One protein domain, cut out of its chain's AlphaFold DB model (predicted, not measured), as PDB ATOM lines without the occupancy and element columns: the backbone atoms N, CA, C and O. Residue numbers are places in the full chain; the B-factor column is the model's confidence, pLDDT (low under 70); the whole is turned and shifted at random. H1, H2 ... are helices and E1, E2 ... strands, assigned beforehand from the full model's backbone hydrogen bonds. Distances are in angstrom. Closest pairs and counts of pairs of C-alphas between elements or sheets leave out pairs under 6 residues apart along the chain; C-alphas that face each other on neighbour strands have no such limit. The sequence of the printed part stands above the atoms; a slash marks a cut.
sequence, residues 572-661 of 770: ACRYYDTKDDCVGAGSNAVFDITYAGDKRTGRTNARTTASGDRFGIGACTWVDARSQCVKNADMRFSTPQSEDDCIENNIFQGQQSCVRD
ATOM      1  N   ALA A 572     155.360 106.474 133.251       92.06
ATOM      2  CA  ALA A 572     155.751 105.080 133.320       92.06
ATOM      3  C   ALA A 572     155.813 104.550 131.888       92.06
ATOM      4  O   ALA A 572     155.121 105.078 131.015       92.06
ATOM      5  N   CYS A 573     156.573 103.480 131.655       92.00
ATOM      6  CA  CYS A 573     156.709 102.896 130.319       92.00
ATOM      7  C   CYS A 573     155.345 102.611 129.675       92.00
ATOM      8  O   CYS A 573     155.107 102.975 128.533       92.00
ATOM      9  N   ARG A 574     154.399 102.087 130.454       88.94
ATOM     10  CA  ARG A 574     153.046 101.744 130.001       88.94
ATOM     11  C   ARG A 574     152.126 102.887 129.604       88.94
ATOM     12  O   ARG A 574     151.021 102.604 129.167       88.94
ATOM     13  N   TYR A 575     152.514 104.136 129.830       90.62
ATOM     14  CA  TYR A 575     151.727 105.273 129.357       90.62
ATOM     15  C   TYR A 575     152.190 105.737 127.975       90.62
ATOM     16  O   TYR A 575     151.548 106.591 127.390       90.62
ATOM     17  N   TYR A 576     153.288 105.196 127.437       90.94
ATOM     18  CA  TYR A 576     153.685 105.486 126.064       90.94
ATOM     19  C   TYR A 576     152.814 104.719 125.068       90.94
ATOM     20  O   TYR A 576     152.750 103.488 125.096       90.94
ATOM     21  N   ASP A 577     152.211 105.460 124.144       87.81
ATOM     22  CA  ASP A 577     151.268 104.935 123.151       87.81
ATOM     23  C   ASP A 577     151.961 104.508 121.859       87.81
ATOM     24  O   ASP A 577     151.409 103.747 121.064       87.81
ATOM     25  N   THR A 578     153.178 105.001 121.630       91.00
ATOM     26  CA  THR A 578     153.932 104.745 120.405       91.00
ATOM     27  C   THR A 578     155.297 104.132 120.699       91.00
ATOM     28  O   THR A 578     155.909 104.367 121.745       91.00
ATOM     29  N   LYS A 579     155.804 103.357 119.731       93.06
ATOM     30  CA  LYS A 579     157.166 102.810 119.771       93.06
ATOM     31  C   LYS A 579     158.205 103.921 119.887       93.06
ATOM     32  O   LYS A 579     159.130 103.807 120.689       93.06
ATOM     33  N   ASP A 580     158.009 104.998 119.132       93.56
ATOM     34  CA  ASP A 580     158.898 106.155 119.131       93.56
ATOM     35  C   ASP A 580     158.922 106.848 120.499       93.56
ATOM     36  O   ASP A 580     159.991 107.228 120.959       93.56
ATOM     37  N   ASP A 581     157.804 106.965 121.217       92.50
ATOM     38  CA  ASP A 581     157.834 107.524 122.576       92.50
ATOM     39  C   ASP A 581     158.477 106.548 123.586       92.50
ATOM     40  O   ASP A 581     159.183 106.978 124.502       92.50
ATOM     41  N   CYS A 582     158.281 105.237 123.395       94.06
ATOM     42  CA  CYS A 582     158.766 104.180 124.287       94.06
ATOM     43  C   CYS A 582     160.276 103.939 124.238       94.06
ATOM     44  O   CYS A 582     160.883 103.637 125.262       94.06
ATOM     45  N   VAL A 583     160.888 103.989 123.056       93.69
ATOM     46  CA  VAL A 583     162.325 103.705 122.888       93.69
ATOM     47  C   VAL A 583     163.059 104.760 122.071       93.69
ATOM     48  O   VAL A 583     164.280 104.665 121.912       93.69
ATOM     49  N   GLY A 584     162.356 105.787 121.590       89.31
ATOM     50  CA  GLY A 584     162.928 106.812 120.725       89.31
ATOM     51  C   GLY A 584     163.359 106.246 119.380       89.31
ATOM     52  O   GLY A 584     162.909 105.197 118.925       89.31
ATOM     53  N   ALA A 585     164.361 106.901 118.794       85.25
ATOM     54  CA  ALA A 585     165.167 106.321 117.720       85.25
ATOM     55  C   ALA A 585     166.116 105.200 118.214       85.25
ATOM     56  O   ALA A 585     166.941 104.708 117.444       85.25
ATOM     57  N   GLY A 586     166.070 104.861 119.508       80.81
ATOM     58  CA  GLY A 586     166.955 103.907 120.164       80.81
ATOM     59  C   GLY A 586     166.420 102.475 120.172       80.81
ATOM     60  O   GLY A 586     165.528 102.096 119.415       80.81
ATOM     61  N   SER A 587     167.008 101.656 121.041       89.62
ATOM     62  CA  SER A 587     166.591 100.277 121.298       89.62
ATOM     63  C   SER A 587     165.899 100.152 122.656       89.62
ATOM     64  O   SER A 587     165.985 101.052 123.492       89.62
ATOM     65  N   ASN A 588     165.261  99.003 122.892       93.44
ATOM     66  CA  ASN A 588     164.796  98.596 124.220       93.44
ATOM     67  C   ASN A 588     165.918  98.726 125.262       93.44
ATOM     68  O   ASN A 588     167.103  98.593 124.929       93.44
ATOM     69  N   ALA A 589     165.540  98.953 126.521       92.69
ATOM     70  CA  ALA A 589     166.478  98.852 127.628       92.69
ATOM     71  C   ALA A 589     167.079  97.434 127.687       92.69
ATOM     72  O   ALA A 589     166.393  96.443 127.444       92.69
ATOM     73  N   VAL A 590     168.377  97.340 127.985       92.38
ATOM     74  CA  VAL A 590     169.099  96.064 128.084       92.38
ATOM     75  C   VAL A 590     169.881  96.017 129.385       92.38
ATOM     76  O   VAL A 590     170.728  96.878 129.652       92.38
ATOM     77  N   PHE A 591     169.656  94.964 130.160       92.62
ATOM     78  CA  PHE A 591     170.350  94.700 131.416       92.62
ATOM     79  C   PHE A 591     171.315  93.513 131.259       92.62
ATOM     80  O   PHE A 591     170.996  92.518 130.608       92.62
ATOM     81  N   ASP A 592     172.514  93.615 131.840       93.88
ATOM     82  CA  ASP A 592     173.518  92.544 131.889       93.88
ATOM     83  C   ASP A 592     173.064  91.490 132.899       93.88
ATOM     84  O   ASP A 592     173.447  91.520 134.071       93.88
ATOM     85  N   ILE A 593     172.197  90.590 132.437       91.88
ATOM     86  CA  ILE A 593     171.598  89.498 133.209       91.88
ATOM     87  C   ILE A 593     171.710  88.212 132.385       91.88
ATOM     88  O   ILE A 593     171.649  88.216 131.156       91.88
ATOM     89  N   THR A 594     171.928  87.077 133.043       90.88
ATOM     90  CA  THR A 594     171.893  85.761 132.391       90.88
ATOM     91  C   THR A 594     171.009  84.805 133.180       90.88
ATOM     92  O   THR A 594     171.048  84.779 134.411       90.88
ATOM     93  N   TYR A 595     170.235  84.009 132.445       88.56
ATOM     94  CA  TYR A 595     169.276  83.046 132.970       88.56
ATOM     95  C   TYR A 595     169.630  81.616 132.563       88.56
ATOM     96  O   TYR A 595     170.098  81.374 131.451       88.56
ATOM     97  N   ALA A 596     169.334  80.662 133.445       86.31
ATOM     98  CA  ALA A 596     169.182  79.251 133.111       86.31
ATOM     99  C   ALA A 596     167.787  78.800 133.565       86.31
ATOM    100  O   ALA A 596     167.547  78.580 134.755       86.31
ATOM    101  N   GLY A 597     166.851  78.715 132.616       85.12
ATOM    102  CA  GLY A 597     165.422  78.641 132.936       85.12
ATOM    103  C   GLY A 597     164.979  79.894 133.696       85.12
ATOM    104  O   GLY A 597     165.415  80.995 133.378       85.12
ATOM    105  N   ASP A 598     164.193  79.722 134.757       81.38
ATOM    106  CA  ASP A 598     163.703  80.837 135.585       81.38
ATOM    107  C   ASP A 598     164.702  81.299 136.656       81.38
ATOM    108  O   ASP A 598     164.408  82.191 137.462       81.38
ATOM    109  N   LYS A 599     165.892  80.690 136.714       83.56
ATOM    110  CA  LYS A 599     166.920  81.028 137.700       83.56
ATOM    111  C   LYS A 599     167.949  81.969 137.080       83.56
ATOM    112  O   LYS A 599     168.547  81.654 136.054       83.56
ATOM    113  N   ARG A 600     168.197  83.104 137.737       89.25
ATOM    114  CA  ARG A 600     169.326  83.987 137.406       89.25
ATOM    115  C   ARG A 600     170.633  83.275 137.738       89.25
ATOM    116  O   ARG A 600     170.782  82.753 138.842       89.25
ATOM    117  N   THR A 601     171.563  83.233 136.792       88.94
ATOM    118  CA  THR A 601     172.807  82.456 136.922       88.94
ATOM    119  C   THR A 601     174.079  83.281 136.839       88.94
ATOM    120  O   THR A 601     175.156  82.726 137.047       88.94
ATOM    121  N   GLY A 602     174.013  84.582 136.556       88.00
ATOM    122  CA  GLY A 602     175.226  85.388 136.471       88.00
ATOM    123  C   GLY A 602     174.999  86.847 136.109       88.00
ATOM    124  O   GLY A 602     173.857  87.281 135.969       88.00
ATOM    125  N   ARG A 603     176.134  87.526 135.865       91.44
ATOM    126  CA  ARG A 603     176.297  88.933 135.449       91.44
ATOM    127  C   ARG A 603     176.213  89.967 136.577       91.44
ATOM    128  O   ARG A 603     176.332  89.619 137.750       91.44
ATOM    129  N   THR A 604     176.181  91.246 136.206       90.31
ATOM    130  CA  THR A 604     176.296  92.387 137.126       90.31
ATOM    131  C   THR A 604     174.960  93.031 137.486       90.31
ATOM    132  O   THR A 604     174.931  93.798 138.446       90.31
ATOM    133  N   ASN A 605     173.884  92.733 136.747       92.62
ATOM    134  CA  ASN A 605     172.613  93.473 136.727       92.62
ATOM    135  C   ASN A 605     172.737  94.913 136.212       92.62
ATOM    136  O   ASN A 605     171.811  95.708 136.351       92.62
ATOM    137  N   ALA A 606     173.876  95.287 135.623       92.31
ATOM    138  CA  ALA A 606     174.053  96.637 135.117       92.31
ATOM    139  C   ALA A 606     173.115  96.898 133.942       92.31
ATOM    140  O   ALA A 606     173.036  96.105 133.004       92.31
ATOM    141  N   ARG A 607     172.465  98.062 133.939       93.19
ATOM    142  CA  ARG A 607     171.805  98.574 132.742       93.19
ATOM    143  C   ARG A 607     172.870  98.935 131.703       93.19
ATOM    144  O   ARG A 607     173.549  99.950 131.831       93.19
ATOM    145  N   THR A 608     173.027  98.084 130.694       93.06
ATOM    146  CA  THR A 608     174.030  98.238 129.623       93.06
ATOM    147  C   THR A 608     173.579  99.185 128.525       93.06
ATOM    148  O   THR A 608     174.402  99.831 127.882       93.06
ATOM    149  N   THR A 609     172.273  99.278 128.296       93.56
ATOM    150  CA  THR A 609     171.669 100.208 127.343       93.56
ATOM    151  C   THR A 609     170.392 100.740 127.970       93.56
ATOM    152  O   THR A 609     169.537  99.961 128.383       93.56
ATOM    153  N   ALA A 610     170.290 102.060 128.098       93.19
ATOM    154  CA  ALA A 610     169.045 102.711 128.482       93.19
ATOM    155  C   ALA A 610     168.140 102.844 127.250       93.19
ATOM    156  O   ALA A 610     168.647 103.072 126.150       93.19
ATOM    157  N   SER A 611     166.825 102.729 127.433       94.12
ATOM    158  CA  SER A 611     165.867 103.094 126.384       94.12
ATOM    159  C   SER A 611     166.026 104.562 125.989       94.12
ATOM    160  O   SER A 611     166.284 105.412 126.842       94.12
ATOM    161  N   GLY A 612     165.841 104.872 124.705       93.25
ATOM    162  CA  GLY A 612     165.762 106.250 124.208       93.25
ATOM    163  C   GLY A 612     164.387 106.883 124.426       93.25
ATOM    164  O   GLY A 612     163.981 107.723 123.627       93.25
ATOM    165  N   ASP A 613     163.652 106.430 125.444       93.62
ATOM    166  CA  ASP A 613     162.281 106.853 125.707       93.62
ATOM    167  C   ASP A 613     162.195 108.365 125.926       93.62
ATOM    168  O   ASP A 613     163.131 108.995 126.427       93.62
ATOM    169  N   ARG A 614     161.051 108.949 125.565       90.94
ATOM    170  CA  ARG A 614     160.851 110.403 125.490       90.94
ATOM    171  C   ARG A 614     161.239 111.162 126.760       90.94
ATOM    172  O   ARG A 614     161.698 112.301 126.673       90.94
ATOM    173  N   PHE A 615     161.067 110.554 127.930       90.69
ATOM    174  CA  PHE A 615     161.388 111.170 129.217       90.69
ATOM    175  C   PHE A 615     162.697 110.703 129.848       90.69
ATOM    176  O   PHE A 615     163.105 111.270 130.866       90.69
ATOM    177  N   GLY A 616     163.390 109.747 129.235       90.75
ATOM    178  CA  GLY A 616     164.652 109.215 129.732       90.75
ATOM    179  C   GLY A 616     164.507 108.396 131.014       90.75
ATOM    180  O   GLY A 616     165.407 108.429 131.851       90.75
ATOM    181  N   ILE A 617     163.395 107.671 131.183       91.81
ATOM    182  CA  ILE A 617     163.234 106.652 132.239       91.81
ATOM    183  C   ILE A 617     164.363 105.612 132.106       91.81
ATOM    184  O   ILE A 617     164.975 105.158 133.078       91.81
ATOM    185  N   GLY A 618     164.686 105.258 130.864       92.06
ATOM    186  CA  GLY A 618     165.786 104.385 130.499       92.06
ATOM    187  C   GLY A 618     165.540 102.914 130.824       92.06
ATOM    188  O   GLY A 618     166.481 102.134 130.744       92.06
ATOM    189  N   ALA A 619     164.340 102.523 131.254       92.31
ATOM    190  CA  ALA A 619     164.004 101.153 131.662       92.31
ATOM    191  C   ALA A 619     162.878 100.535 130.814       92.31
ATOM    192  O   ALA A 619     162.337  99.487 131.165       92.31
ATOM    193  N   CYS A 620     162.509 101.190 129.713       93.94
ATOM    194  CA  CYS A 620     161.360 100.803 128.913       93.94
ATOM    195  C   CYS A 620     161.729  99.834 127.790       93.94
ATOM    196  O   CYS A 620     162.811  99.895 127.199       93.94
ATOM    197  N   THR A 621     160.799  98.935 127.490       93.75
ATOM    198  CA  THR A 621     160.922  97.933 126.434       93.75
ATOM    199  C   THR A 621     159.655  97.961 125.593       93.75
ATOM    200  O   THR A 621     158.555  97.809 126.118       93.75
ATOM    201  N   TRP A 622     159.791  98.144 124.282       92.81
ATOM    202  CA  TRP A 622     158.679  98.003 123.353       92.81
ATOM    203  C   TRP A 622     158.497  96.539 122.952       92.81
ATOM    204  O   TRP A 622     159.445  95.880 122.508       92.81
ATOM    205  N   VAL A 623     157.264  96.051 123.061       90.44
ATOM    206  CA  VAL A 623     156.861  94.700 122.667       90.44
ATOM    207  C   VAL A 623     156.034  94.786 121.390       90.44
ATOM    208  O   VAL A 623     154.840  95.094 121.417       90.44
ATOM    209  N   ASP A 624     156.653  94.445 120.258       87.19
ATOM    210  CA  ASP A 624     156.000  94.510 118.942       87.19
ATOM    211  C   ASP A 624     154.742  93.626 118.863       87.19
ATOM    212  O   ASP A 624     153.738  94.037 118.286       87.19
ATOM    213  N   ALA A 625     154.745  92.449 119.504       84.94
ATOM    214  CA  ALA A 625     153.608  91.523 119.497       84.94
ATOM    215  C   ALA A 625     152.331  92.103 120.134       84.94
ATOM    216  O   ALA A 625     151.230  91.661 119.809       84.94
ATOM    217  N   ARG A 626     152.477  93.081 121.035       82.56
ATOM    218  CA  ARG A 626     151.369  93.726 121.752       82.56
ATOM    219  C   ARG A 626     151.171  95.187 121.366       82.56
ATOM    220  O   ARG A 626     150.159  95.761 121.739       82.56
ATOM    221  N   SER A 627     152.098  95.767 120.596       88.88
ATOM    222  CA  SER A 627     152.141  97.207 120.306       88.88
ATOM    223  C   SER A 627     152.083  98.044 121.587       88.88
ATOM    224  O   SER A 627     151.300  98.981 121.699       88.88
ATOM    225  N   GLN A 628     152.880  97.641 122.576       90.62
ATOM    226  CA  GLN A 628     152.837  98.178 123.930       90.62
ATOM    227  C   GLN A 628     154.241  98.434 124.462       90.62
ATOM    228  O   GLN A 628     155.173  97.669 124.200       90.62
ATOM    229  N   CYS A 629     154.367  99.489 125.260       92.25
ATOM    230  CA  CYS A 629     155.574  99.790 126.005       92.25
ATOM    231  C   CYS A 629     155.455  99.256 127.434       92.25
ATOM    232  O   CYS A 629     154.517  99.587 128.151       92.25
ATOM    233  N   VAL A 630     156.396  98.425 127.864       91.56
ATOM    234  CA  VAL A 630     156.364  97.756 129.170       91.56
ATOM    235  C   VAL A 630     157.645  98.016 129.947       91.56
ATOM    236  O   VAL A 630     158.674  98.404 129.384       91.56
ATOM    237  N   LYS A 631     157.571  97.811 131.261       91.31
ATOM    238  CA  LYS A 631     158.743  97.758 132.126       91.31
ATOM    239  C   LYS A 631     159.205  96.303 132.220       91.31
ATOM    240  O   LYS A 631     158.412  95.446 132.594       91.31
ATOM    241  N   ASN A 632     160.457  96.056 131.848       91.12
ATOM    242  CA  ASN A 632     161.075  94.732 131.892       91.12
ATOM    243  C   ASN A 632     162.533  94.862 132.355       91.12
ATOM    244  O   ASN A 632     163.475  94.814 131.561       91.12
ATOM    245  N   ALA A 633     162.707  95.147 133.639       90.69
ATOM    246  CA  ALA A 633     163.995  95.337 134.284       90.69
ATOM    247  C   ALA A 633     164.739  94.012 134.501       90.69
ATOM    248  O   ALA A 633     165.970  94.007 134.587       90.69
ATOM    249  N   ASP A 634     164.022  92.886 134.559       88.62
ATOM    250  CA  ASP A 634     164.635  91.578 134.755       88.62
ATOM    251  C   ASP A 634     164.966  90.841 133.445       88.62
ATOM    252  O   ASP A 634     165.690  89.847 133.486       88.62
ATOM    253  N   MET A 635     164.543  91.359 132.288       87.38
ATOM    254  CA  MET A 635     164.767  90.795 130.950       87.38
ATOM    255  C   MET A 635     164.153  89.400 130.743       87.38
ATOM    256  O   MET A 635     164.628  88.637 129.889       87.38
ATOM    257  N   ARG A 636     163.115  89.020 131.498       83.44
ATOM    258  CA  ARG A 636     162.380  87.780 131.230       83.44
ATOM    259  C   ARG A 636     161.402  87.975 130.078       83.44
ATOM    260  O   ARG A 636     160.652  88.938 130.001       83.44
ATOM    261  N   PHE A 637     161.413  87.000 129.173       72.50
ATOM    262  CA  PHE A 637     160.467  86.871 128.060       72.50
ATOM    263  C   PHE A 637     159.903  85.441 128.017       72.50
ATOM    264  O   PHE A 637     159.741  84.854 126.949       72.50
ATOM    265  N   SER A 638     159.700  84.816 129.184       61.06
ATOM    266  CA  SER A 638     159.341  83.391 129.275       61.06
ATOM    267  C   SER A 638     157.974  83.078 128.646       61.06
ATOM    268  O   SER A 638     157.767  81.963 128.166       61.06
ATOM    269  N   THR A 639     157.070  84.060 128.569       61.78
ATOM    270  CA  THR A 639     155.787  84.009 127.852       61.78
ATOM    271  C   THR A 639     155.410  85.397 127.300       61.78
ATOM    272  O   THR A 639     155.850  86.402 127.851       61.78
ATOM    273  N   PRO A 640     154.518  85.503 126.292       57.34
ATOM    274  CA  PRO A 640     154.005  86.796 125.807       57.34
ATOM    275  C   PRO A 640     153.298  87.666 126.870       57.34
ATOM    276  O   PRO A 640     152.987  88.823 126.608       57.34
ATOM    277  N   GLN A 641     152.980  87.106 128.046       55.03
ATOM    278  CA  GLN A 641     152.317  87.793 129.162       55.03
ATOM    279  C   GLN A 641     153.292  88.193 130.285       55.03
ATOM    280  O   GLN A 641     152.974  89.090 131.058       55.03
ATOM    281  N   SER A 642     154.479  87.586 130.353       61.09
ATOM    282  CA  SER A 642     155.490  87.792 131.402       61.09
ATOM    283  C   SER A 642     156.564  88.809 130.994       61.09
ATOM    284  O   SER A 642     157.735  88.611 131.285       61.09
ATOM    285  N   GLU A 643     156.202  89.826 130.212       75.44
ATOM    286  CA  GLU A 643     157.170  90.848 129.769       75.44
ATOM    287  C   GLU A 643     156.913  92.209 130.439       75.44
ATOM    288  O   GLU A 643     157.620  93.161 130.136       75.44
ATOM    289  N   ASP A 644     155.899  92.321 131.311       86.88
ATOM    290  CA  ASP A 644     155.682  93.491 132.179       86.88
ATOM    291  C   ASP A 644     155.821  93.063 133.648       86.88
ATOM    292  O   ASP A 644     154.953  92.357 134.179       86.88
ATOM    293  N   ASP A 645     156.893  93.524 134.293       88.50
ATOM    294  CA  ASP A 645     157.264  93.190 135.676       88.50
ATOM    295  C   ASP A 645     156.128  93.438 136.679       88.50
ATOM    296  O   ASP A 645     155.978  92.736 137.685       88.50
ATOM    297  N   CYS A 646     155.285  94.435 136.406       86.69
ATOM    298  CA  CYS A 646     154.194  94.813 137.295       86.69
ATOM    299  C   CYS A 646     152.929  93.971 137.089       86.69
ATOM    300  O   CYS A 646     152.089  93.887 137.992       86.69
ATOM    301  N   ILE A 647     152.773  93.339 135.922       81.88
ATOM    302  CA  ILE A 647     151.646  92.445 135.631       81.88
ATOM    303  C   ILE A 647     151.934  91.039 136.153       81.88
ATOM    304  O   ILE A 647     151.054  90.445 136.775       81.88
ATOM    305  N   GLU A 648     153.150  90.519 135.948       76.62
ATOM    306  CA  GLU A 648     153.506  89.135 136.308       76.62
ATOM    307  C   GLU A 648     153.260  88.840 137.798       76.62
ATOM    308  O   GLU A 648     152.788  87.764 138.165       76.62
ATOM    309  N   ASN A 649     153.476  89.833 138.660       68.75
ATOM    310  CA  ASN A 649     153.293  89.698 140.103       68.75
ATOM    311  C   ASN A 649     151.860  89.960 140.589       68.75
ATOM    312  O   ASN A 649     151.615  89.982 141.797       68.75
ATOM    313  N   ASN A 650     150.903  90.170 139.677       70.12
ATOM    314  CA  ASN A 650     149.510  90.496 139.995       70.12
ATOM    315  C   ASN A 650     149.363  91.769 140.866       70.12
ATOM    316  O   ASN A 650     148.363  91.954 141.559       70.12
ATOM    317  N   ILE A 651     150.362  92.661 140.820       70.88
ATOM    318  CA  ILE A 651     150.425  93.925 141.583       70.88
ATOM    319  C   ILE A 651     149.484  94.983 140.967       70.88
ATOM    320  O   ILE A 651     149.179  96.015 141.566       70.88
ATOM    321  N   PHE A 652     148.942  94.695 139.780       62.94
ATOM    322  CA  PHE A 652     148.212  95.639 138.941       62.94
ATOM    323  C   PHE A 652     146.861  96.135 139.486       62.94
ATOM    324  O   PHE A 652     146.284  97.071 138.934       62.94
ATOM    325  N   GLN A 653     146.352  95.580 140.588       61.50
ATOM    326  CA  GLN A 653     145.100  96.032 141.210       61.50
ATOM    327  C   GLN A 653     145.283  97.331 142.025       61.50
ATOM    328  O   GLN A 653     144.981  97.384 143.214       61.50
ATOM    329  N   GLY A 654     145.774  98.397 141.380       58.38
ATOM    330  CA  GLY A 654     145.739  99.771 141.898       58.38
ATOM    331  C   GLY A 654     147.057 100.353 142.420       58.38
ATOM    332  O   GLY A 654     147.065 101.500 142.868       58.38
ATOM    333  N   GLN A 655     148.181  99.633 142.358       71.75
ATOM    334  CA  GLN A 655     149.462 100.160 142.843       71.75
ATOM    335  C   GLN A 655     150.260 100.857 141.735       71.75
ATOM    336  O   GLN A 655     151.091 100.260 141.056       71.75
ATOM    337  N   GLN A 656     150.044 102.171 141.597       78.31
ATOM    338  CA  GLN A 656     150.843 103.037 140.714       78.31
ATOM    339  C   GLN A 656     152.343 103.085 141.084       78.31
ATOM    340  O   GLN A 656     153.128 103.614 140.299       78.31
ATOM    341  N   SER A 657     152.750 102.560 142.251       84.38
ATOM    342  CA  SER A 657     154.152 102.513 142.692       84.38
ATOM    343  C   SER A 657     155.011 101.678 141.749       84.38
ATOM    344  O   SER A 657     155.988 102.202 141.226       84.38
ATOM    345  N   CYS A 658     154.595 100.441 141.453       88.38
ATOM    346  CA  CYS A 658     155.387  99.505 140.651       88.38
ATOM    347  C   CYS A 658     155.709 100.065 139.257       88.38
ATOM    348  O   CYS A 658     156.850 100.128 138.807       88.38
ATOM    349  N   VAL A 659     154.679 100.547 138.565       87.12
ATOM    350  CA  VAL A 659     154.816 101.007 137.178       87.12
ATOM    351  C   VAL A 659     155.654 102.265 137.029       87.12
ATOM    352  O   VAL A 659     156.260 102.467 135.980       87.12
ATOM    353  N   ARG A 660     155.682 103.118 138.054       89.31
ATOM    354  CA  ARG A 660     156.425 104.385 138.031       89.31
ATOM    355  C   ARG A 660     157.835 104.257 138.573       89.31
ATOM    356  O   ARG A 660     158.643 105.164 138.385       89.31
ATOM    357  N   ASP A 661     158.106 103.221 139.338       92.12
ATOM    358  CA  ASP A 661     159.424 102.963 139.874       92.12
ATOM    359  C   ASP A 661     160.329 102.418 138.765       92.12
ATOM    360  O   ASP A 661     159.931 101.582 137.964       92.12
TER     361      ASP A 661
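This is residues 572 to 661 of the 770 residues of an uncharacterized protein of Candidatus Woesearchaeota archaeon (UniProt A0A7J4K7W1). Little regular structure: mostly loops, with hairpin E4-E5 near the middle, H1 on it, H2 and H3 by the end of E5, and hairpin E1-E2 far out. The 90 residues printed, 32 in named elements, run H1 E1 E2 E3 E4 E5 H2 H3; class mixed, both two-stranded sheets antiparallel. It is compact, radius of gyration of the C-alphas 12.7 A, spans 33 by 31 by 24 A.

H1 is residues 579 to 583, from C-alpha 579 (157.166, 102.810, 119.771). E1 is 594 to 596, E2 599 to 602, E3 607 to 609, E4 620 to 623 (9.8 A), E5 628 to 631 (10.1 A), H2 645 to 648. H3, 656 to 660, ends at C-alpha 660 (156.425, 104.385, 138.031).

Within hydrogen-bond range are N 630 and O 621 of hairpin E4-E5, 2.8 A, and N 601 and O 594 of hairpin E1-E2, 2.9 A. E3 pairs with no named strand. H1 and E4 have closest C-alphas Lys 579 and Trp 622, 6.2 A. H2 and H3 are close but not clearly touching: closest C-alphas Cys 646 and Cys 658, 5.9 A. Every O i to N i+4 pair is within range in H1 and H3; H2 is too short.

The printed part has no cut. The link E5 to H2 is long. pLDDT is under 70 at 638 to 642, 649 and 652 to 654.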